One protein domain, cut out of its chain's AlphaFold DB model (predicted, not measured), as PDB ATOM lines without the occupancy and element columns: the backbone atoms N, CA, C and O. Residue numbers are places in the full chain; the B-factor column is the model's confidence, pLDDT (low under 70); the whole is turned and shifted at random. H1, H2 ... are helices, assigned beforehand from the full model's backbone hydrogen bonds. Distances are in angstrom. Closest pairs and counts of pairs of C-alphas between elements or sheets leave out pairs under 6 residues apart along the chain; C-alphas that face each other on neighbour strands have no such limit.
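Overview. This is residues 16 to 173 of the 565 residues of an uncharacterized protein of Janthinobacterium lividum (UniProt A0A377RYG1). Two helices side by side, H3 and H5, run the same way and make the core; H1 and H2 pack on H3, H6 and H7 pack on H5, and H4 crosses over both H3 and H5. The first residues of H1 reach past H3 toward one end of the longest axis, and two long links, residues 61 to 73 and 109 to 124, join H2 to H3 and H4 to H5. The printed part has 158 residues with seven named helices, H1 to H7 in order, and no named strand, so its class is all helix. It is compact, with a radius of gyration of the C-alphas of 14.8 A and spans of 46 by 39 by 27 A.

Along the chain. Find C-alpha 16 at (-1.258, -48.095, 0.213); from there H1, residues 16 to 39, runs 34.6 A to C-alpha 39 at (-34.929, -41.893, -4.662). Next come H2, residues 48 to 60, and H3, residues 74 to 88, 20.9 A long. Read on to H4, residues 95 to 108, 20.9 A, and H5, residues 125 to 138, 20.6 A. H6, residues 146 to 153, is 10.6 A long, and H7, residues 159 to 170, ends at C-alpha 170 at (-37.462, -20.979, -2.695).

Arrangement. Start at the hubs, H3 and H5, which touch four helices each. They touch each other at a shallow tilt of 12 degrees, the same way, with C-alphas 76 and 125 closest at 4.9 A. H1 touches H3 with residues 26 to 37 alone, closest at Gly 26 and Val 77, whose C-alphas are 5.8 A apart. H2 and H3 form a hairpin at a tilt of 37 degrees, only just steep; the C-alphas of Ala 55 and Thr 78 are closest, 4.9 A apart. H4 touches H3 at a steep tilt of 49 degrees, with the C-alphas of Ala 82 and Ala 99 closest at 4.3 A. Look next at H7, which touches H5 at a shallow tilt of 2 degrees, the same way, with C-alphas 134 and 168 closest at 5.5 A. H5 and H6 form a hairpin, with C-alphas 133 and 146 closest at 5.8 A, and so do H6 and H7, with C-alphas 150 and 165 closest at 6.2 A. H1 and H7 are among the pairs that are apart. In H1, H2, H3, H5, H6 and H7 every O i to N i+4 pair is within hydrogen-bond range; in H4, 9 of 10 are.

Size, cuts and confidence. The C-alphas of Arg 16 and Lys 173, the two farthest apart, are 48.7 A from each other. The printed part has no cut. The links from H2 to H3 and from H4 to H5 are long, and that from H6 to H7 is tight. The mean pLDDT of the printed part is 90.5, and no printed residue is under 70.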
ATOM      1  N   ARG A  16      -0.617 -48.524   1.469       78.44
ATOM      2  CA  ARG A  16      -1.258 -48.095   0.213       78.44
ATOM      3  C   ARG A  16      -2.533 -48.876  -0.093       78.44
ATOM      4  O   ARG A  16      -3.483 -48.305  -0.628       78.44
ATOM      5  N   LEU A  17      -2.558 -50.173   0.208       81.94
ATOM      6  CA  LEU A  17      -3.742 -51.007   0.032       81.94
ATOM      7  C   LEU A  17      -4.855 -50.592   1.001       81.94
ATOM      8  O   LEU A  17      -6.013 -50.514   0.589       81.94
ATOM      9  N   GLU A  18      -4.514 -50.280   2.252       80.50
ATOM     10  CA  GLU A  18      -5.448 -49.742   3.246       80.50
ATOM     11  C   GLU A  18      -6.004 -48.376   2.823       80.50
ATOM     12  O   GLU A  18      -7.222 -48.209   2.774       80.50
ATOM     13  N   GLU A  19      -5.144 -47.432   2.425       79.81
ATOM     14  CA  GLU A  19      -5.546 -46.111   1.913       79.81
ATOM     15  C   GLU A  19      -6.475 -46.230   0.696       79.81
ATOM     16  O   GLU A  19      -7.534 -45.600   0.646       79.81
ATOM     17  N   SER A  20      -6.125 -47.092  -0.264       82.81
ATOM     18  CA  SER A  20      -6.946 -47.366  -1.449       82.81
ATOM     19  C   SER A  20      -8.297 -47.984  -1.077       82.81
ATOM     20  O   SER A  20      -9.338 -47.579  -1.598       82.81
ATOM     21  N   SER A  21      -8.314 -48.921  -0.126       85.50
ATOM     22  CA  SER A  21      -9.544 -49.569   0.342       85.50
ATOM     23  C   SER A  21     -10.473 -48.584   1.058       85.50
ATOM     24  O   SER A  21     -11.680 -48.591   0.807       85.50
ATOM     25  N   ILE A  22      -9.923 -47.698   1.898       83.44
ATOM     26  CA  ILE A  22     -10.671 -46.619   2.563       83.44
ATOM     27  C   ILE A  22     -11.241 -45.656   1.519       83.44
ATOM     28  O   ILE A  22     -12.428 -45.327   1.569       83.44
ATOM     29  N   SER A  23     -10.431 -45.253   0.538       84.75
ATOM     30  CA  SER A  23     -10.868 -44.363  -0.536       84.75
ATOM     31  C   SER A  23     -12.002 -44.978  -1.368       84.75
ATOM     32  O   SER A  23     -12.998 -44.306  -1.641       84.75
ATOM     33  N   LEU A  24     -11.893 -46.254  -1.751       88.75
ATOM     34  CA  LEU A  24     -12.922 -46.968  -2.518       88.75
ATOM     35  C   LEU A  24     -14.227 -47.127  -1.731       88.75
ATOM     36  O   LEU A  24     -15.317 -46.962  -2.292       88.75
ATOM     37  N   LEU A  25     -14.134 -47.413  -0.431       89.75
ATOM     38  CA  LEU A  25     -15.300 -47.463   0.443       89.75
ATOM     39  C   LEU A  25     -15.966 -46.083   0.544       89.75
ATOM     40  O   LEU A  25     -17.184 -45.988   0.398       89.75
ATOM     41  N   GLY A  26     -15.181 -45.014   0.706       89.25
ATOM     42  CA  GLY A  26     -15.667 -43.634   0.713       89.25
ATOM     43  C   GLY A  26     -16.434 -43.267  -0.561       89.25
ATOM     44  O   GLY A  26     -17.566 -42.785  -0.481       89.25
ATOM     45  N   LEU A  27     -15.877 -43.579  -1.738       90.62
ATOM     46  CA  LEU A  27     -16.555 -43.401  -3.030       90.62
ATOM     47  C   LEU A  27     -17.889 -44.157  -3.087       90.62
ATOM     48  O   LEU A  27     -18.906 -43.599  -3.505       90.62
ATOM     49  N   SER A  28     -17.888 -45.413  -2.637       92.81
ATOM     50  CA  SER A  28     -19.074 -46.274  -2.641       92.81
ATOM     51  C   SER A  28     -20.176 -45.725  -1.730       92.81
ATOM     52  O   SER A  28     -21.339 -45.681  -2.132       92.81
ATOM     53  N   ILE A  29     -19.813 -45.232  -0.541       93.38
ATOM     54  CA  ILE A  29     -20.744 -44.596   0.402       93.38
ATOM     55  C   ILE A  29     -21.331 -43.313  -0.197       93.38
ATOM     56  O   ILE A  29     -22.543 -43.105  -0.132       93.38
ATOM     57  N   VAL A  30     -20.510 -42.456  -0.813       92.06
ATOM     58  CA  VAL A  30     -20.994 -41.206  -1.426       92.06
ATOM     59  C   VAL A  30     -21.942 -41.488  -2.593       92.06
ATOM     60  O   VAL A  30     -22.971 -40.814  -2.722       92.06
ATOM     61  N   ALA A  31     -21.644 -42.494  -3.419       91.56
ATOM     62  CA  ALA A  31     -22.512 -42.920  -4.512       91.56
ATOM     63  C   ALA A  31     -23.854 -43.467  -3.994       91.56
ATOM     64  O   ALA A  31     -24.914 -43.016  -4.436       91.56
ATOM     65  N   TRP A  32     -23.812 -44.368  -3.008       94.12
ATOM     66  CA  TRP A  32     -24.995 -44.928  -2.346       94.12
ATOM     67  C   TRP A  32     -25.893 -43.846  -1.737       94.12
ATOM     68  O   TRP A  32     -27.100 -43.813  -1.982       94.12
ATOM     69  N   ALA A  33     -25.310 -42.909  -0.994       92.75
ATOM     70  CA  ALA A  33     -26.051 -41.821  -0.374       92.75
ATOM     71  C   ALA A  33     -26.650 -40.868  -1.417       92.75
ATOM     72  O   ALA A  33     -27.795 -40.443  -1.285       92.75
ATOM     73  N   THR A  34     -25.910 -40.558  -2.487       90.50
ATOM     74  CA  THR A  34     -26.408 -39.706  -3.581       90.50
ATOM     75  C   THR A  34     -27.619 -40.336  -4.266       90.50
ATOM     76  O   THR A  34     -28.616 -39.648  -4.486       90.50
ATOM     77  N   LYS A  35     -27.573 -41.650  -4.529       91.88
ATOM     78  CA  LYS A  35     -28.727 -42.419  -5.011       91.88
ATOM     79  C   LYS A  35     -29.882 -42.336  -4.010       91.88
ATOM     80  O   LYS A  35     -30.981 -41.957  -4.406       91.88
ATOM     81  N   SER A  36     -29.606 -42.557  -2.726       93.06
ATOM     82  CA  SER A  36     -30.617 -42.526  -1.660       93.06
ATOM     83  C   SER A  36     -31.324 -41.167  -1.544       93.06
ATOM     84  O   SER A  36     -32.541 -41.106  -1.392       93.06
ATOM     85  N   PHE A  37     -30.602 -40.048  -1.681       91.19
ATOM     86  CA  PHE A  37     -31.215 -38.714  -1.714       91.19
ATOM     87  C   PHE A  37     -32.118 -38.510  -2.937       91.19
ATOM     88  O   PHE A  37     -33.146 -37.849  -2.820       91.19
ATOM     89  N   SER A  38     -31.749 -39.068  -4.095       88.44
ATOM     90  CA  SER A  38     -32.528 -38.936  -5.333       88.44
ATOM     91  C   SER A  38     -33.808 -39.779  -5.342       88.44
ATOM     92  O   SER A  38     -34.834 -39.309  -5.823       88.44
ATOM     93  N   THR A  39     -33.768 -40.990  -4.778       91.06
ATOM     94  CA  THR A  39     -34.929 -41.893  -4.662       91.06
ATOM     95  C   THR A  39     -35.751 -41.634  -3.408       91.06
ATOM     96  O   THR A  39     -36.862 -42.135  -3.290       91.06
ATOM     97  N   ASN A  40     -35.213 -40.838  -2.485       91.31
ATOM     98  CA  ASN A  40     -35.772 -40.596  -1.165       91.31
ATOM     99  C   ASN A  40     -35.946 -41.868  -0.307       91.31
ATOM    100  O   ASN A  40     -36.815 -41.923   0.562       91.31
ATOM    101  N   GLU A  41     -35.093 -42.867  -0.516       92.69
ATOM    102  CA  GLU A  41     -35.112 -44.152   0.189       92.69
ATOM    103  C   GLU A  41     -33.675 -44.640   0.399       92.69
ATOM    104  O   GLU A  41     -32.825 -44.431  -0.467       92.69
ATOM    105  N   LEU A  42     -33.386 -45.283   1.536       91.69
ATOM    106  CA  LEU A  42     -32.065 -45.869   1.783       91.69
ATOM    107  C   LEU A  42     -31.872 -47.117   0.915       91.69
ATOM    108  O   LEU A  42     -32.687 -48.035   0.960       91.69
ATOM    109  N   GLY A  43     -30.779 -47.162   0.153       87.75
ATOM    110  CA  GLY A  43     -30.419 -48.347  -0.628       87.75
ATOM    111  C   GLY A  43     -29.988 -49.525   0.251       87.75
ATOM    112  O   GLY A  43     -29.361 -49.328   1.292       87.75
ATOM    113  N   GLU A  44     -30.274 -50.751  -0.194       89.81
ATOM    114  CA  GLU A  44     -29.960 -51.997   0.526       89.81
ATOM    115  C   GLU A  44     -28.453 -52.311   0.586       89.81
ATOM    116  O   GLU A  44     -28.031 -53.182   1.347       89.81
ATOM    117  N   GLU A  45     -27.624 -51.609  -0.201       89.12
ATOM    118  CA  GLU A  45     -26.190 -51.891  -0.316       89.12
ATOM    119  C   GLU A  45     -25.424 -51.653   1.004       89.12
ATOM    120  O   GLU A  45     -24.427 -52.326   1.276       89.12
ATOM    121  N   PHE A  46     -25.899 -50.732   1.850       90.31
ATOM    122  CA  PHE A  46     -25.304 -50.415   3.149       90.31
ATOM    123  C   PHE A  46     -26.364 -50.231   4.238       90.31
ATOM    124  O   PHE A  46     -27.411 -49.629   4.024       90.31
ATOM    125  N   THR A  47     -26.048 -50.667   5.460       90.19
ATOM    126  CA  THR A  47     -26.832 -50.326   6.661       90.19
ATOM    127  C   THR A  47     -26.356 -48.999   7.243       90.19
ATOM    128  O   THR A  47     -25.139 -48.785   7.342       90.19
ATOM    129  N   LEU A  48     -27.282 -48.161   7.714       91.12
ATOM    130  CA  LEU A  48     -26.965 -46.837   8.247       91.12
ATOM    131  C   LEU A  48     -25.998 -46.897   9.444       91.12
ATOM    132  O   LEU A  48     -25.056 -46.112   9.508       91.12
ATOM    133  N   GLU A  49     -26.136 -47.879  10.336       91.19
ATOM    134  CA  GLU A  49     -25.258 -48.033  11.503       91.19
ATOM    135  C   GLU A  49     -23.790 -48.248  11.103       91.19
ATOM    136  O   GLU A  49     -22.884 -47.643  11.681       91.19
ATOM    137  N   LYS A  50     -23.541 -49.079  10.080       91.50
ATOM    138  CA  LYS A  50     -22.180 -49.376   9.600       91.50
ATOM    139  C   LYS A  50     -21.514 -48.145   8.995       91.50
ATOM    140  O   LYS A  50     -20.355 -47.869   9.301       91.50
ATOM    141  N   VAL A  51     -22.233 -47.394   8.159       94.12
ATOM    142  CA  VAL A  51     -21.675 -46.185   7.532       94.12
ATOM    143  C   VAL A  51     -21.477 -45.064   8.551       94.12
ATOM    144  O   VAL A  51     -20.491 -44.338   8.456       94.12
ATOM    145  N   VAL A  52     -22.333 -44.964   9.577       95.25
ATOM    146  CA  VAL A  52     -22.151 -44.026  10.697       95.25
ATOM    147  C   VAL A  52     -20.914 -44.377  11.518       95.25
ATOM    148  O   VAL A  52     -20.132 -43.483  11.838       95.25
ATOM    149  N   ALA A  53     -20.697 -45.654  11.843       93.44
ATOM    150  CA  ALA A  53     -19.499 -46.086  12.563       93.44
ATOM    151  C   ALA A  53     -18.217 -45.756  11.778       93.44
ATOM    152  O   ALA A  53     -17.274 -45.202  12.342       93.44
ATOM    153  N   HIS A  54     -18.216 -46.015  10.468       92.25
ATOM    154  CA  HIS A  54     -17.101 -45.666   9.590       92.25
ATOM    155  C   HIS A  54     -16.859 -44.146   9.531       92.25
ATOM    156  O   HIS A  54     -15.739 -43.689   9.751       92.25
ATOM    157  N   ALA A  55     -17.912 -43.351   9.315       94.06
ATOM    158  CA  ALA A  55     -17.816 -41.893   9.254       94.06
ATOM    159  C   ALA A  55     -17.339 -41.268  10.576       94.06
ATOM    160  O   ALA A  55     -16.593 -40.292  10.560       94.06
ATOM    161  N   LYS A  56     -17.726 -41.831  11.727       94.19
ATOM    162  CA  LYS A  56     -17.207 -41.404  13.036       94.19
ATOM    163  C   LYS A  56     -15.699 -41.617  13.146       94.19
ATOM    164  O   LYS A  56     -15.009 -40.682  13.539       94.19
ATOM    165  N   GLY A  57     -15.200 -42.784  12.733       91.62
ATOM    166  CA  GLY A  57     -13.763 -43.072  12.724       91.62
ATOM    167  C   GLY A  57     -12.969 -42.123  11.819       91.62
ATOM    168  O   GLY A  57     -11.898 -41.657  12.197       91.62
ATOM    169  N   LEU A  58     -13.521 -41.759  10.656       90.06
ATOM    170  CA  LEU A  58     -12.918 -40.746   9.782       90.06
ATOM    171  C   LEU A  58     -12.902 -39.356  10.442       90.06
ATOM    172  O   LEU A  58     -11.893 -38.651  10.398       90.06
ATOM    173  N   ALA A  59     -14.002 -38.960  11.083       89.31
ATOM    174  CA  ALA A  59     -14.166 -37.631  11.666       89.31
ATOM    175  C   ALA A  59     -13.234 -37.335  12.854       89.31
ATOM    176  O   ALA A  59     -12.974 -36.161  13.122       89.31
ATOM    177  N   GLU A  60     -12.752 -38.356  13.570       88.12
ATOM    178  CA  GLU A  60     -11.841 -38.196  14.715       88.12
ATOM    179  C   GLU A  60     -10.475 -37.631  14.308       88.12
ATOM    180  O   GLU A  60      -9.914 -36.808  15.027       88.12
ATOM    181  N   ASN A  61      -9.984 -38.008  13.124       83.12
ATOM    182  CA  ASN A  61      -8.662 -37.622  12.625       83.12
ATOM    183  C   ASN A  61      -8.715 -36.561  11.512       83.12
ATOM    184  O   ASN A  61      -7.689 -36.227  10.921       83.12
ATOM    185  N   THR A  62      -9.902 -36.031  11.207       87.75
ATOM    186  CA  THR A  62     -10.098 -35.068  10.118       87.75
ATOM    187  C   THR A  62     -10.128 -33.640  10.641       87.75
ATOM    188  O   THR A  62     -10.952 -33.291  11.489       87.75
ATOM    189  N   LEU A  63      -9.278 -32.783  10.075       86.94
ATOM    190  CA  LEU A  63      -9.378 -31.335  10.240       86.94
ATOM    191  C   LEU A  63     -10.464 -30.794   9.302       86.94
ATOM    192  O   LEU A  63     -10.494 -31.120   8.117       86.94
ATOM    193  N   PHE A  64     -11.356 -29.958   9.831       88.69
ATOM    194  CA  PHE A  64     -12.452 -29.322   9.085       88.69
ATOM    195  C   PHE A  64     -12.170 -27.830   8.834       88.69
ATOM    196  O   PHE A  64     -13.087 -27.012   8.796       88.69
ATOM    197  N   ASP A  65     -10.894 -27.462   8.705       88.00
ATOM    198  CA  ASP A  65     -10.472 -26.063   8.577       88.00
ATOM    199  C   ASP A  65     -10.568 -25.552   7.129       88.00
ATOM    200  O   ASP A  65     -11.001 -24.420   6.898       88.00
ATOM    201  N   GLU A  66     -10.183 -26.387   6.159       87.88
ATOM    202  CA  GLU A  66     -10.170 -26.080   4.723       87.88
ATOM    203  C   GLU A  66     -10.720 -27.268   3.917       87.88
ATOM    204  O   GLU A  66     -10.435 -28.420   4.255       87.88
ATOM    205  N   THR A  67     -11.513 -26.994   2.877       85.06
ATOM    206  CA  THR A  67     -12.165 -28.020   2.050       85.06
ATOM    207  C   THR A  67     -11.151 -28.862   1.268       85.06
ATOM    208  O   THR A  67     -10.344 -28.328   0.502       85.06
ATOM    209  N   ASP A  68     -11.272 -30.184   1.377       82.56
ATOM    210  CA  ASP A  68     -10.662 -31.155   0.470       82.56
ATOM    211  C   ASP A  68     -11.638 -31.507  -0.667       82.56
ATOM    212  O   ASP A  68     -12.803 -31.846  -0.446       82.56
ATOM    213  N   ILE A  69     -11.166 -31.379  -1.909       72.25
ATOM    214  CA  ILE A  69     -11.982 -31.508  -3.124       72.25
ATOM    215  C   ILE A  69     -12.141 -32.983  -3.534       72.25
ATOM    216  O   ILE A  69     -12.988 -33.288  -4.378       72.25
ATOM    217  N   ASP A  70     -11.395 -33.918  -2.935       80.38
ATOM    218  CA  ASP A  70     -11.559 -35.342  -3.227       80.38
ATOM    219  C   ASP A  70     -12.950 -35.856  -2.797       80.38
ATOM    220  O   ASP A  70     -13.442 -35.580  -1.698       80.38
ATOM    221  N   VAL A  71     -13.592 -36.633  -3.675       78.25
ATOM    222  CA  VAL A  71     -14.880 -37.303  -3.425       78.25
ATOM    223  C   VAL A  71     -14.771 -38.216  -2.209       78.25
ATOM    224  O   VAL A  71     -15.695 -38.264  -1.396       78.25
ATOM    225  N   ALA A  72     -13.645 -38.926  -2.102       81.88
ATOM    226  CA  ALA A  72     -13.357 -39.864  -1.029       81.88
ATOM    227  C   ALA A  72     -12.769 -39.191   0.217       81.88
ATOM    228  O   ALA A  72     -12.464 -39.884   1.189       81.88
ATOM    229  N   SER A  73     -12.625 -37.858   0.212       88.00
ATOM    230  CA  SER A  73     -12.131 -37.132   1.377       88.00
ATOM    231  C   SER A  73     -12.996 -37.436   2.594       88.00
ATOM    232  O   SER A  73     -14.228 -37.546   2.523       88.00
ATOM    233  N   ALA A  74     -12.350 -37.525   3.753       89.44
ATOM    234  CA  ALA A  74     -13.046 -37.781   5.001       89.44
ATOM    235  C   ALA A  74     -14.135 -36.728   5.277       89.44
ATOM    236  O   ALA A  74     -15.199 -37.065   5.796       89.44
ATOM    237  N   GLN A  75     -13.924 -35.474   4.859       92.25
ATOM    238  CA  GLN A  75     -14.918 -34.403   4.948       92.25
ATOM    239  C   GLN A  75     -16.165 -34.703   4.102       92.25
ATOM    240  O   GLN A  75     -17.279 -34.632   4.620       92.25
ATOM    241  N   SER A  76     -15.991 -35.082   2.830       92.12
ATOM    242  CA  SER A  76     -17.081 -35.434   1.905       92.12
ATOM    243  C   SER A  76     -17.884 -36.639   2.395       92.12
ATOM    244  O   SER A  76     -19.119 -36.580   2.477       92.12
ATOM    245  N   VAL A  77     -17.195 -37.713   2.791       94.12
ATOM    246  CA  VAL A  77     -17.826 -38.944   3.289       94.12
ATOM    247  C   VAL A  77     -18.596 -38.663   4.579       94.12
ATOM    248  O   VAL A  77     -19.782 -38.983   4.675       94.12
ATOM    249  N   THR A  78     -17.967 -37.992   5.549       95.19
ATOM    250  CA  THR A  78     -18.596 -37.696   6.844       95.19
ATOM    251  C   THR A  78     -19.797 -36.763   6.684       95.19
ATOM    252  O   THR A  78     -20.853 -37.025   7.259       95.19
ATOM    253  N   ALA A  79     -19.684 -35.713   5.860       95.81
ATOM    254  CA  ALA A  79     -20.788 -34.807   5.542       95.81
ATOM    255  C   ALA A  79     -21.974 -35.547   4.917       95.81
ATOM    256  O   ALA A  79     -23.131 -35.317   5.269       95.81
ATOM    257  N   THR A  80     -21.677 -36.457   3.991       95.38
ATOM    258  CA  THR A  80     -22.683 -37.231   3.273       95.38
ATOM    259  C   THR A  80     -23.435 -38.172   4.216       95.38
ATOM    260  O   THR A  80     -24.666 -38.162   4.225       95.38
ATOM    261  N   VAL A  81     -22.723 -38.911   5.072       96.31
ATOM    262  CA  VAL A  81     -23.347 -39.802   6.064       96.31
ATOM    263  C   VAL A  81     -24.153 -39.013   7.097       96.31
ATOM    264  O   VAL A  81     -25.277 -39.395   7.415       96.31
ATOM    265  N   ALA A  82     -23.638 -37.883   7.585       96.94
ATOM    266  CA  ALA A  82     -24.374 -37.021   8.507       96.94
ATOM    267  C   ALA A  82     -25.677 -36.477   7.880       96.94
ATOM    268  O   ALA A  82     -26.714 -36.460   8.542       96.94
ATOM    269  N   ALA A  83     -25.674 -36.111   6.594       96.50
ATOM    270  CA  ALA A  83     -26.897 -35.717   5.891       96.50
ATOM    271  C   ALA A  83     -27.893 -36.882   5.738       96.50
ATOM    272  O   ALA A  83     -29.093 -36.666   5.888       96.50
ATOM    273  N   CYS A  84     -27.422 -38.114   5.501       95.94
ATOM    274  CA  CYS A  84     -28.280 -39.306   5.499       95.94
ATOM    275  C   CYS A  84     -28.941 -39.532   6.862       95.94
ATOM    276  O   CYS A  84     -30.147 -39.753   6.912       95.94
ATOM    277  N   VAL A  85     -28.183 -39.420   7.958       96.00
ATOM    278  CA  VAL A  85     -28.735 -39.516   9.319       96.00
ATOM    279  C   VAL A  85     -29.831 -38.472   9.522       96.00
ATOM    280  O   VAL A  85     -30.934 -38.814   9.926       96.00
ATOM    281  N   ILE A  86     -29.577 -37.210   9.167       94.88
ATOM    282  CA  ILE A  86     -30.570 -36.134   9.316       94.88
ATOM    283  C   ILE A  86     -31.813 -36.374   8.450       94.88
ATOM    284  O   ILE A  86     -32.912 -36.004   8.858       94.88
ATOM    285  N   ARG A  87     -31.662 -36.965   7.259       93.69
ATOM    286  CA  ARG A  87     -32.774 -37.215   6.331       93.69
ATOM    287  C   ARG A  87     -33.623 -38.428   6.708       93.69
ATOM    288  O   ARG A  87     -34.839 -38.359   6.561       93.69
ATOM    289  N   PHE A  88     -32.998 -39.526   7.123       93.19
ATOM    290  CA  PHE A  88     -33.647 -40.839   7.180       93.19
ATOM    291  C   PHE A  88     -33.834 -41.394   8.598       93.19
ATOM    292  O   PHE A  88     -34.644 -42.302   8.776       93.19
ATOM    293  N   CYS A  89     -33.134 -40.873   9.612       91.00
ATOM    294  CA  CYS A  89     -33.361 -41.300  10.993       91.00
ATOM    295  C   CYS A  89     -34.638 -40.696  11.588       91.00
ATOM    296  O   CYS A  89     -35.086 -39.609  11.217       91.00
ATOM    297  N   ALA A  90     -35.182 -41.381  12.595       86.62
ATOM    298  CA  ALA A  90     -36.261 -40.843  13.412       86.62
ATOM    299  C   ALA A  90     -35.787 -39.613  14.222       86.62
ATOM    300  O   ALA A  90     -34.627 -39.572  14.631       86.62
ATOM    301  N   PRO A  91     -36.672 -38.652  14.562       81.94
ATOM    302  CA  PRO A  91     -36.298 -37.424  15.279       81.94
ATOM    303  C   PRO A  91     -35.592 -37.614  16.635       81.94
ATOM    304  O   PRO A  91     -34.916 -36.703  17.101       81.94
ATOM    305  N   ASN A  92     -35.739 -38.785  17.263       83.25
ATOM    306  CA  ASN A  92     -35.142 -39.112  18.564       83.25
ATOM    307  C   ASN A  92     -33.901 -40.020  18.449       83.25
ATOM    308  O   ASN A  92     -33.456 -40.584  19.449       83.25
ATOM    309  N   ASP A  93     -33.364 -40.212  17.242       90.44
ATOM    310  CA  ASP A  93     -32.198 -41.062  17.013       90.44
ATOM    311  C   ASP A  93     -30.928 -40.477  17.657       90.44
ATOM    312  O   ASP A  93     -30.614 -39.290  17.541       90.44
ATOM    313  N   THR A  94     -30.159 -41.340  18.322       91.12
ATOM    314  CA  THR A  94     -28.919 -40.968  19.021       91.12
ATOM    315  C   THR A  94     -27.830 -40.418  18.094       91.12
ATOM    316  O   THR A  94     -26.937 -39.693  18.540       91.12
ATOM    317  N   HIS A  95     -27.879 -40.734  16.799       93.81
ATOM    318  CA  HIS A  95     -26.918 -40.271  15.805       93.81
ATOM    319  C   HIS A  95     -27.164 -38.830  15.344       93.81
ATOM    320  O   HIS A  95     -26.232 -38.208  14.830       93.81
ATOM    321  N   LEU A  96     -28.349 -38.252  15.584       92.81
ATOM    322  CA  LEU A  96     -28.675 -36.887  15.148       92.81
ATOM    323  C   LEU A  96     -27.781 -35.822  15.789       92.81
ATOM    324  O   LEU A  96     -27.370 -34.881  15.112       92.81
ATOM    325  N   VAL A  97     -27.433 -35.978  17.070       94.06
ATOM    326  CA  VAL A  97     -26.536 -35.039  17.772       94.06
ATOM    327  C   VAL A  97     -25.160 -35.012  17.108       94.06
ATOM    328  O   VAL A  97     -24.600 -33.943  16.868       94.06
ATOM    329  N   TRP A  98     -24.634 -36.188  16.760       95.94
ATOM    330  CA  TRP A  98     -23.372 -36.303  16.035       95.94
ATOM    331  C   TRP A  98     -23.475 -35.702  14.630       95.94
ATOM    332  O   TRP A  98     -22.612 -34.919  14.240       95.94
ATOM    333  N   ALA A  99     -24.542 -36.017  13.893       96.69
ATOM    334  CA  ALA A  99     -24.727 -35.528  12.534       96.69
ATOM    335  C   ALA A  99     -24.781 -33.992  12.482       96.69
ATOM    336  O   ALA A  99     -24.087 -33.379  11.672       96.69
ATOM    337  N   TRP A 100     -25.523 -33.355  13.394       96.06
ATOM    338  CA  TRP A 100     -25.555 -31.896  13.484       96.06
ATOM    339  C   TRP A 100     -24.212 -31.293  13.911       96.06
ATOM    340  O   TRP A 100     -23.810 -30.281  13.344       96.06
ATOM    341  N   ALA A 101     -23.464 -31.938  14.810       95.69
ATOM    342  CA  ALA A 101     -22.121 -31.479  15.168       95.69
ATOM    343  C   ALA A 101     -21.155 -31.493  13.967       95.69
ATOM    344  O   ALA A 101     -20.329 -30.592  13.829       95.69
ATOM    345  N   ILE A 102     -21.269 -32.477  13.066       96.69
ATOM    346  CA  ILE A 102     -20.522 -32.489  11.797       96.69
ATOM    347  C   ILE A 102     -20.969 -31.340  10.887       96.69
ATOM    348  O   ILE A 102     -20.129 -30.621  10.347       96.69
ATOM    349  N   MET A 103     -22.278 -31.125  10.749       96.81
ATOM    350  CA  MET A 103     -22.834 -30.028   9.950       96.81
ATOM    351  C   MET A 103     -22.378 -28.647  10.439       96.81
ATOM    352  O   MET A 103     -22.149 -27.747   9.631       96.81
ATOM    353  N   ASP A 104     -22.207 -28.475  11.748       95.25
ATOM    354  CA  ASP A 104     -21.709 -27.234  12.344       95.25
ATOM    355  C   ASP A 104     -20.222 -27.004  12.035       95.25
ATOM    356  O   ASP A 104     -19.842 -25.876  11.719       95.25
ATOM    357  N   LYS A 105     -19.398 -28.063  12.006       94.94
ATOM    358  CA  LYS A 105     -18.006 -27.980  11.524       94.94
ATOM    359  C   LYS A 105     -17.940 -27.605  10.041       94.94
ATOM    360  O   LYS A 105     -17.174 -26.727   9.663       94.94
ATOM    361  N   ILE A 106     -18.781 -28.218   9.205       94.81
ATOM    362  CA  ILE A 106     -18.838 -27.929   7.761       94.81
ATOM    363  C   ILE A 106     -19.251 -26.478   7.497       94.81
ATOM    364  O   ILE A 106     -18.747 -25.857   6.568       94.81
ATOM    365  N   ALA A 107     -20.147 -25.914   8.311       92.88
ATOM    366  CA  ALA A 107     -20.636 -24.550   8.120       92.88
ATOM    367  C   ALA A 107     -19.556 -23.467   8.295       92.88
ATOM    368  O   ALA A 107     -19.706 -22.377   7.744       92.88
ATOM    369  N   ILE A 108     -18.499 -23.747   9.065       92.12
ATOM    370  CA  ILE A 108     -17.385 -22.818   9.320       92.12
ATOM    371  C   ILE A 108     -16.129 -23.135   8.496       92.12
ATOM    372  O   ILE A 108     -15.155 -22.382   8.558       92.12
ATOM    373  N   MET A 109     -16.153 -24.236   7.744       91.88
ATOM    374  CA  MET A 109     -15.049 -24.686   6.904       91.88
ATOM    375  C   MET A 109     -14.772 -23.663   5.800       91.88
ATOM    376  O   MET A 109     -15.694 -23.121   5.185       91.88
ATOM    377  N   LYS A 110     -13.493 -23.367   5.558       90.25
ATOM    378  CA  LYS A 110     -13.088 -22.427   4.509       90.25
ATOM    379  C   LYS A 110     -12.899 -23.157   3.195       90.25
ATOM    380  O   LYS A 110     -12.361 -24.256   3.159       90.25
ATOM    381  N   GLU A 111     -13.249 -22.496   2.103       89.06
ATOM    382  CA  GLU A 111     -12.879 -23.008   0.791       89.06
ATOM    383  C   GLU A 111     -11.376 -22.943   0.561       89.06
ATOM    384  O   GLU A 111     -10.716 -21.975   0.953       89.06
ATOM    385  N   ASN A 112     -10.871 -23.955  -0.148       83.12
ATOM    386  CA  ASN A 112      -9.496 -23.965  -0.614       83.12
ATOM    387  C   ASN A 112      -9.227 -22.722  -1.471       83.12
ATOM    388  O   ASN A 112     -10.013 -22.370  -2.354       83.12
ATOM    389  N   ARG A 113      -8.098 -22.048  -1.229       73.25
ATOM    390  CA  ARG A 113      -7.721 -20.813  -1.947       73.25
ATOM    391  C   ARG A 113      -7.668 -20.972  -3.468       73.25
ATOM    392  O   ARG A 113      -7.840 -19.987  -4.182       73.25
ATOM    393  N   ASN A 114      -7.432 -22.190  -3.952       74.38
ATOM    394  CA  ASN A 114      -7.363 -22.507  -5.377       74.38
ATOM    395  C   ASN A 114      -8.726 -22.895  -5.978       74.38
ATOM    396  O   ASN A 114      -8.810 -23.172  -7.175       74.38
ATOM    397  N   THR A 115      -9.800 -22.922  -5.183       78.06
ATOM    398  CA  THR A 115     -11.132 -23.288  -5.663       78.06
ATOM    399  C   THR A 115     -11.704 -22.189  -6.549       78.06
ATOM    400  O   THR A 115     -12.027 -21.084  -6.107       78.06
ATOM    401  N   TYR A 116     -11.888 -22.514  -7.825       80.00
ATOM    402  CA  TYR A 116     -12.574 -21.647  -8.773       80.00
ATOM    403  C   TYR A 116     -14.081 -21.567  -8.470       80.00
ATOM    404  O   TYR A 116     -14.743 -22.581  -8.257       80.00
ATOM    405  N   SER A 117     -14.665 -20.365  -8.500       80.00
ATOM    406  CA  SER A 117     -16.087 -20.156  -8.167       80.00
ATOM    407  C   SER A 117     -17.056 -20.863  -9.123       80.00
ATOM    408  O   SER A 117     -18.169 -21.208  -8.729       80.00
ATOM    409  N   GLY A 118     -16.643 -21.103 -10.371       78.94
ATOM    410  CA  GLY A 118     -17.417 -21.844 -11.369       78.94
ATOM    411  C   GLY A 118     -17.338 -23.368 -11.249       78.94
ATOM    412  O   GLY A 118     -17.961 -24.055 -12.056       78.94
ATOM    413  N   SER A 119     -16.604 -23.910 -10.274       83.19
ATOM    414  CA  SER A 119     -16.491 -25.356 -10.068       83.19
ATOM    415  C   SER A 119     -17.850 -26.005  -9.770       83.19
ATOM    416  O   SER A 119     -18.645 -25.523  -8.951       83.19
ATOM    417  N   LYS A 120     -18.117 -27.136 -10.430       82.94
ATOM    418  CA  LYS A 120     -19.290 -27.988 -10.189       82.94
ATOM    419  C   LYS A 120     -18.844 -29.241  -9.443       82.94
ATOM    420  O   LYS A 120     -18.304 -30.157 -10.055       82.94
ATOM    421  N   ILE A 121     -19.036 -29.250  -8.125       83.00
ATOM    422  CA  ILE A 121     -18.562 -30.317  -7.234       83.00
ATOM    423  C   ILE A 121     -19.785 -30.945  -6.558       83.00
ATOM    424  O   ILE A 121     -20.293 -30.434  -5.564       83.00
ATOM    425  N   ASN A 122     -20.289 -32.048  -7.113       80.62
ATOM    426  CA  ASN A 122     -21.544 -32.663  -6.651       80.62
ATOM    427  C   ASN A 122     -21.446 -33.275  -5.242       80.62
ATOM    428  O   ASN A 122     -22.456 -33.445  -4.562       80.62
ATOM    429  N   TRP A 123     -20.236 -33.615  -4.804       83.75
ATOM    430  CA  TRP A 123     -19.935 -34.202  -3.495       83.75
ATOM    431  C   TRP A 123     -19.447 -33.168  -2.475       83.75
ATOM    432  O   TRP A 123     -18.957 -33.535  -1.412       83.75
ATOM    433  N   HIS A 124     -19.571 -31.874  -2.778       90.56
ATOM    434  CA  HIS A 124     -19.090 -30.824  -1.891       90.56
ATOM    435  C   HIS A 124     -19.731 -30.939  -0.491       90.56
ATOM    436  O   HIS A 124     -20.966 -30.956  -0.406       90.56
ATOM    437  N   PRO A 125     -18.954 -30.952   0.614       93.19
ATOM    438  CA  PRO A 125     -19.491 -31.116   1.969       93.19
ATOM    439  C   PRO A 125     -20.590 -30.102   2.312       93.19
ATOM    440  O   PRO A 125     -21.635 -30.460   2.852       93.19
ATOM    441  N   VAL A 126     -20.410 -28.837   1.911       95.00
ATOM    442  CA  VAL A 126     -21.421 -27.783   2.114       95.00
ATOM    443  C   VAL A 126     -22.720 -28.072   1.350       95.00
ATOM    444  O   VAL A 126     -23.794 -27.753   1.847       95.00
ATOM    445  N   GLY A 127     -22.675 -28.747   0.197       94.06
ATOM    446  CA  GLY A 127     -23.895 -29.197  -0.485       94.06
ATOM    447  C   GLY A 127     -24.714 -30.165   0.377       94.06
ATOM    448  O   GLY A 127     -25.939 -30.080   0.424       94.06
ATOM    449  N   ARG A 128     -24.050 -31.035   1.151       94.69
ATOM    450  CA  ARG A 128     -24.717 -31.938   2.109       94.69
ATOM    451  C   ARG A 128     -25.321 -31.183   3.289       94.69
ATOM    452  O   ARG A 128     -26.424 -31.517   3.713       94.69
ATOM    453  N   LEU A 129     -24.655 -30.126   3.752       96.69
ATOM    454  CA  LEU A 129     -25.225 -29.201   4.734       96.69
ATOM    455  C   LEU A 129     -26.498 -28.527   4.208       96.69
ATOM    456  O   LEU A 129     -27.490 -28.463   4.929       96.69
ATOM    457  N   VAL A 130     -26.510 -28.070   2.954       96.81
ATOM    458  CA  VAL A 130     -27.706 -27.464   2.347       96.81
ATOM    459  C   VAL A 130     -28.863 -28.460   2.291       96.81
ATOM    460  O   VAL A 130     -29.973 -28.108   2.684       96.81
ATOM    461  N   LEU A 131     -28.611 -29.710   1.886       94.69
ATOM    462  CA  LEU A 131     -29.624 -30.773   1.896       94.69
ATOM    463  C   LEU A 131     -30.173 -31.032   3.306       94.69
ATOM    464  O   LEU A 131     -31.387 -31.132   3.483       94.69
ATOM    465  N   ALA A 132     -29.295 -31.101   4.312       95.94
ATOM    466  CA  ALA A 132     -29.685 -31.304   5.704       95.94
ATOM    467  C   ALA A 132     -30.543 -30.146   6.243       95.94
ATOM    468  O   ALA A 132     -31.584 -30.385   6.851       95.94
ATOM    469  N   LEU A 133     -30.154 -28.895   5.977       96.88
ATOM    470  CA  LEU A 133     -30.917 -27.706   6.371       96.88
ATOM    471  C   LEU A 133     -32.266 -27.626   5.648       96.88
ATOM    472  O   LEU A 133     -33.281 -27.310   6.261       96.88
ATOM    473  N   HIS A 134     -32.294 -27.937   4.353       95.44
ATOM    474  CA  HIS A 134     -33.531 -27.983   3.581       95.44
ATOM    475  C   HIS A 134     -34.499 -29.043   4.125       95.44
ATOM    476  O   HIS A 134     -35.698 -28.789   4.247       95.44
ATOM    477  N   HIS A 135     -33.978 -30.215   4.496       93.38
ATOM    478  CA  HIS A 135     -34.768 -31.248   5.153       93.38
ATOM    479  C   HIS A 135     -35.312 -30.782   6.507       93.38
ATOM    480  O   HIS A 135     -36.507 -30.899   6.762       93.38
ATOM    481  N   ASP A 136     -34.446 -30.212   7.344       94.38
ATOM    482  CA  ASP A 136     -34.810 -29.699   8.661       94.38
ATOM    483  C   ASP A 136     -35.960 -28.688   8.574       94.38
ATOM    484  O   ASP A 136     -36.932 -28.796   9.316       94.38
ATOM    485  N   ARG A 137     -35.930 -27.785   7.586       94.38
ATOM    486  CA  ARG A 137     -37.006 -26.812   7.316       94.38
ATOM    487  C   ARG A 137     -38.358 -27.436   6.970       94.38
ATOM    488  O   ARG A 137     -39.397 -26.825   7.238       94.38
ATOM    489  N   LYS A 138     -38.356 -28.642   6.404       91.62
ATOM    490  CA  LYS A 138     -39.566 -29.418   6.099       91.62
ATOM    491  C   LYS A 138     -40.058 -30.253   7.283       91.62
ATOM    492  O   LYS A 138     -41.186 -30.727   7.228       91.62
ATOM    493  N   SER A 139     -39.261 -30.406   8.341       89.75
ATOM    494  CA  SER A 139     -39.665 -31.133   9.547       89.75
ATOM    495  C   SER A 139     -40.719 -30.375  10.374       89.75
ATOM    496  O   SER A 139     -40.982 -29.184  10.161       89.75
ATOM    497  N   GLU A 140     -41.326 -31.080  11.333       86.06
ATOM    498  CA  GLU A 140     -42.316 -30.524  12.266       86.06
ATOM    499  C   GLU A 140     -41.709 -29.485  13.219       86.06
ATOM    500  O   GLU A 140     -42.339 -28.478  13.539       86.06
ATOM    501  N   LEU A 141     -40.464 -29.706  13.649       86.38
ATOM    502  CA  LEU A 141     -39.753 -28.865  14.612       86.38
ATOM    503  C   LEU A 141     -38.387 -28.459  14.039       86.38
ATOM    504  O   LEU A 141     -37.360 -28.951  14.509       86.38
ATOM    505  N   PRO A 142     -38.363 -27.572  13.023       91.38
ATOM    506  CA  PRO A 142     -37.120 -27.105  12.428       91.38
ATOM    507  C   PRO A 142     -36.276 -26.360  13.458       91.38
ATOM    508  O   PRO A 142     -36.800 -25.650  14.326       91.38
ATOM    509  N   ARG A 143     -34.955 -26.442  13.318       91.69
ATOM    510  CA  ARG A 143     -34.044 -25.678  14.166       91.69
ATOM    511  C   ARG A 143     -34.217 -24.170  13.929       91.69
ATOM    512  O   ARG A 143     -34.426 -23.737  12.789       91.69
ATOM    513  N   PRO A 144     -34.085 -23.338  14.980       90.38
ATOM    514  CA  PRO A 144     -34.290 -21.893  14.867       90.38
ATOM    515  C   PRO A 144     -33.240 -21.200  13.985       90.38
ATOM    516  O   PRO A 144     -33.510 -20.148  13.411       90.38
ATOM    517  N   ASP A 145     -32.048 -21.782  13.848       94.00
ATOM    518  CA  ASP A 145     -30.928 -21.216  13.101       94.00
ATOM    519  C   ASP A 145     -30.899 -21.625  11.619       94.00
ATOM    520  O   ASP A 145     -30.161 -21.013  10.841       94.00
ATOM    521  N   SER A 146     -31.716 -22.591  11.184       95.31
ATOM    522  CA  SER A 146     -31.632 -23.170   9.834       95.31
ATOM    523  C   SER A 146     -31.791 -22.144   8.711       95.31
ATOM    524  O   SER A 146     -31.011 -22.144   7.757       95.31
ATOM    525  N   ILE A 147     -32.734 -21.203   8.846       96.06
ATOM    526  CA  ILE A 147     -32.925 -20.123   7.862       96.06
ATOM    527  C   ILE A 147     -31.698 -19.207   7.827       96.06
ATOM    528  O   ILE A 147     -31.214 -18.849   6.755       96.06
ATOM    529  N   SER A 148     -31.170 -18.840   8.997       96.25
ATOM    530  CA  SER A 148     -30.020 -17.937   9.097       96.25
ATOM    531  C   SER A 148     -28.766 -18.541   8.455       96.25
ATOM    532  O   SER A 148     -28.011 -17.844   7.767       96.25
ATOM    533  N   ARG A 149     -28.591 -19.861   8.599       96.50
ATOM    534  CA  ARG A 149     -27.509 -20.627   7.975       96.50
ATOM    535  C   ARG A 149     -27.681 -20.700   6.467       96.50
ATOM    536  O   ARG A 149     -26.735 -20.382   5.755       96.50
ATOM    537  N   LEU A 150     -28.878 -21.030   5.973       97.31
ATOM    538  CA  LEU A 150     -29.161 -21.030   4.533       97.31
ATOM    539  C   LEU A 150     -28.914 -19.649   3.910       97.31
ATOM    540  O   LEU A 150     -28.198 -19.549   2.919       97.31
ATOM    541  N   LEU A 151     -29.408 -18.566   4.519       96.94
ATOM    542  CA  LEU A 151     -29.156 -17.206   4.025       96.94
ATOM    543  C   LEU A 151     -27.661 -16.860   4.002       96.94
ATOM    544  O   LEU A 151     -27.193 -16.232   3.056       96.94
ATOM    545  N   THR A 152     -26.898 -17.300   5.004       96.38
ATOM    546  CA  THR A 152     -25.441 -17.100   5.041       96.38
ATOM    547  C   THR A 152     -24.742 -17.878   3.924       96.38
ATOM    548  O   THR A 152     -23.891 -17.327   3.224       96.38
ATOM    549  N   LEU A 153     -25.149 -19.129   3.687       96.00
ATOM    550  CA  LEU A 153     -24.628 -19.964   2.602       96.00
ATOM    551  C   LEU A 153     -24.988 -19.429   1.208       96.00
ATOM    552  O   LEU A 153     -24.311 -19.755   0.236       96.00
ATOM    553  N   ALA A 154     -25.976 -18.542   1.076       94.50
ATOM    554  CA  ALA A 154     -26.273 -17.895  -0.202       94.50
ATOM    555  C   ALA A 154     -25.129 -16.978  -0.689       94.50
ATOM    556  O   ALA A 154     -25.062 -16.627  -1.868       94.50
ATOM    557  N   LEU A 155     -24.195 -16.606   0.197       93.00
ATOM    558  CA  LEU A 155     -22.985 -15.852  -0.146       93.00
ATOM    559  C   LEU A 155     -21.774 -16.747  -0.450       93.00
ATOM    560  O   LEU A 155     -20.711 -16.199  -0.751       93.00
ATOM    561  N   HIS A 156     -21.923 -18.075  -0.409       92.06
ATOM    562  CA  HIS A 156     -20.837 -19.037  -0.603       92.06
ATOM    563  C   HIS A 156     -20.049 -18.769  -1.900       92.06
ATOM    564  O   HIS A 156     -20.650 -18.450  -2.925       92.06
ATOM    565  N   PRO A 157     -18.712 -18.888  -1.927       88.31
ATOM    566  CA  PRO A 157     -17.922 -18.551  -3.118       88.31
ATOM    567  C   PRO A 157     -18.238 -19.442  -4.334       88.31
ATOM    568  O   PRO A 157     -18.297 -18.940  -5.458       88.31
ATOM    569  N   ILE A 158     -18.531 -20.730  -4.131       88.75
ATOM    570  CA  ILE A 158     -18.874 -21.672  -5.213       88.75
ATOM    571  C   ILE A 158     -20.305 -21.443  -5.728       88.75
ATOM    572  O   ILE A 158     -21.260 -21.474  -4.950       88.75
ATOM    573  N   ASN A 159     -20.458 -21.262  -7.046       87.00
ATOM    574  CA  ASN A 159     -21.740 -21.026  -7.724       87.00
ATOM    575  C   ASN A 159     -22.729 -22.187  -7.532       87.00
ATOM    576  O   ASN A 159     -23.874 -21.947  -7.167       87.00
ATOM    577  N   SER A 160     -22.284 -23.435  -7.709       87.06
ATOM    578  CA  SER A 160     -23.151 -24.621  -7.591       87.06
ATOM    579  C   SER A 160     -23.747 -24.792  -6.185       87.06
ATOM    580  O   SER A 160     -24.914 -25.153  -6.046       87.06
ATOM    581  N   VAL A 161     -22.987 -24.453  -5.137       91.56
ATOM    582  CA  VAL A 161     -23.491 -24.426  -3.754       91.56
ATOM    583  C   VAL A 161     -24.530 -23.318  -3.580       91.56
ATOM    584  O   VAL A 161     -25.595 -23.572  -3.024       91.56
ATOM    585  N   ARG A 162     -24.265 -22.104  -4.088       90.62
ATOM    586  CA  ARG A 162     -25.238 -20.998  -4.041       90.62
ATOM    587  C   ARG A 162     -26.546 -21.355  -4.736       90.62
ATOM    588  O   ARG A 162     -27.603 -21.131  -4.164       90.62
ATOM    589  N   GLU A 163     -26.480 -21.930  -5.931       89.62
ATOM    590  CA  GLU A 163     -27.664 -22.369  -6.677       89.62
ATOM    591  C   GLU A 163     -28.486 -23.385  -5.865       89.62
ATOM    592  O   GLU A 163     -29.698 -23.234  -5.735       89.62
ATOM    593  N   MET A 164     -27.832 -24.357  -5.219       92.56
ATOM    594  CA  MET A 164     -28.510 -25.323  -4.348       92.56
ATOM    595  C   MET A 164     -29.183 -24.658  -3.136       92.56
ATOM    596  O   MET A 164     -30.309 -25.011  -2.785       92.56
ATOM    597  N   VAL A 165     -28.522 -23.680  -2.506       95.38
ATOM    598  CA  VAL A 165     -29.092 -22.897  -1.392       95.38
ATOM    599  C   VAL A 165     -30.334 -22.131  -1.837       95.38
ATOM    600  O   VAL A 165     -31.327 -22.086  -1.116       95.38
ATOM    601  N   VAL A 166     -30.280 -21.525  -3.019       93.12
ATOM    602  CA  VAL A 166     -31.371 -20.717  -3.571       93.12
ATOM    603  C   VAL A 166     -32.600 -21.572  -3.839       93.12
ATOM    604  O   VAL A 166     -33.687 -21.220  -3.382       93.12
ATOM    605  N   LEU A 167     -32.421 -22.737  -4.464       93.12
ATOM    606  CA  LEU A 167     -33.500 -23.709  -4.633       93.12
ATOM    607  C   LEU A 167     -34.079 -24.150  -3.284       93.12
ATOM    608  O   LEU A 167     -35.298 -24.177  -3.120       93.12
ATOM    609  N   ALA A 168     -33.223 -24.446  -2.302       95.00
ATOM    610  CA  ALA A 168     -33.667 -24.845  -0.970       95.00
ATOM    611  C   ALA A 168     -34.505 -23.759  -0.272       95.00
ATOM    612  O   ALA A 168     -35.490 -24.094   0.388       95.00
ATOM    613  N   LEU A 169     -34.133 -22.483  -0.425       96.81
ATOM    614  CA  LEU A 169     -34.855 -21.335   0.132       96.81
ATOM    615  C   LEU A 169     -36.177 -21.059  -0.597       96.81
ATOM    616  O   LEU A 169     -37.167 -20.746   0.056       96.81
ATOM    617  N   PHE A 170     -36.225 -21.183  -1.928       95.56
ATOM    618  CA  PHE A 170     -37.462 -20.979  -2.695       95.56
ATOM    619  C   PHE A 170     -38.481 -22.108  -2.528       95.56
ATOM    620  O   PHE A 170     -39.668 -21.890  -2.753       95.56
ATOM    621  N   GLN A 171     -38.042 -23.285  -2.085       93.38
ATOM    622  CA  GLN A 171     -38.912 -24.400  -1.709       93.38
ATOM    623  C   GLN A 171     -39.337 -24.379  -0.227       93.38
ATOM    624  O   GLN A 171     -39.941 -25.347   0.243       93.38
ATOM    625  N   ASP A 172     -38.999 -23.332   0.535       94.88
ATOM    626  CA  ASP A 172     -39.450 -23.194   1.923       94.88
ATOM    627  C   ASP A 172     -40.967 -22.948   1.987       94.88
ATOM    628  O   ASP A 172     -41.549 -22.308   1.112       94.88
ATOM    629  N   LYS A 173     -41.614 -23.444   3.046       92.50
ATOM    630  CA  LYS A 173     -43.053 -23.250   3.284       92.50
ATOM    631  C   LYS A 173     -43.402 -21.824   3.724       92.50
ATOM    632  O   LYS A 173     -44.554 -21.421   3.612       92.50
TER     633      LYS A 173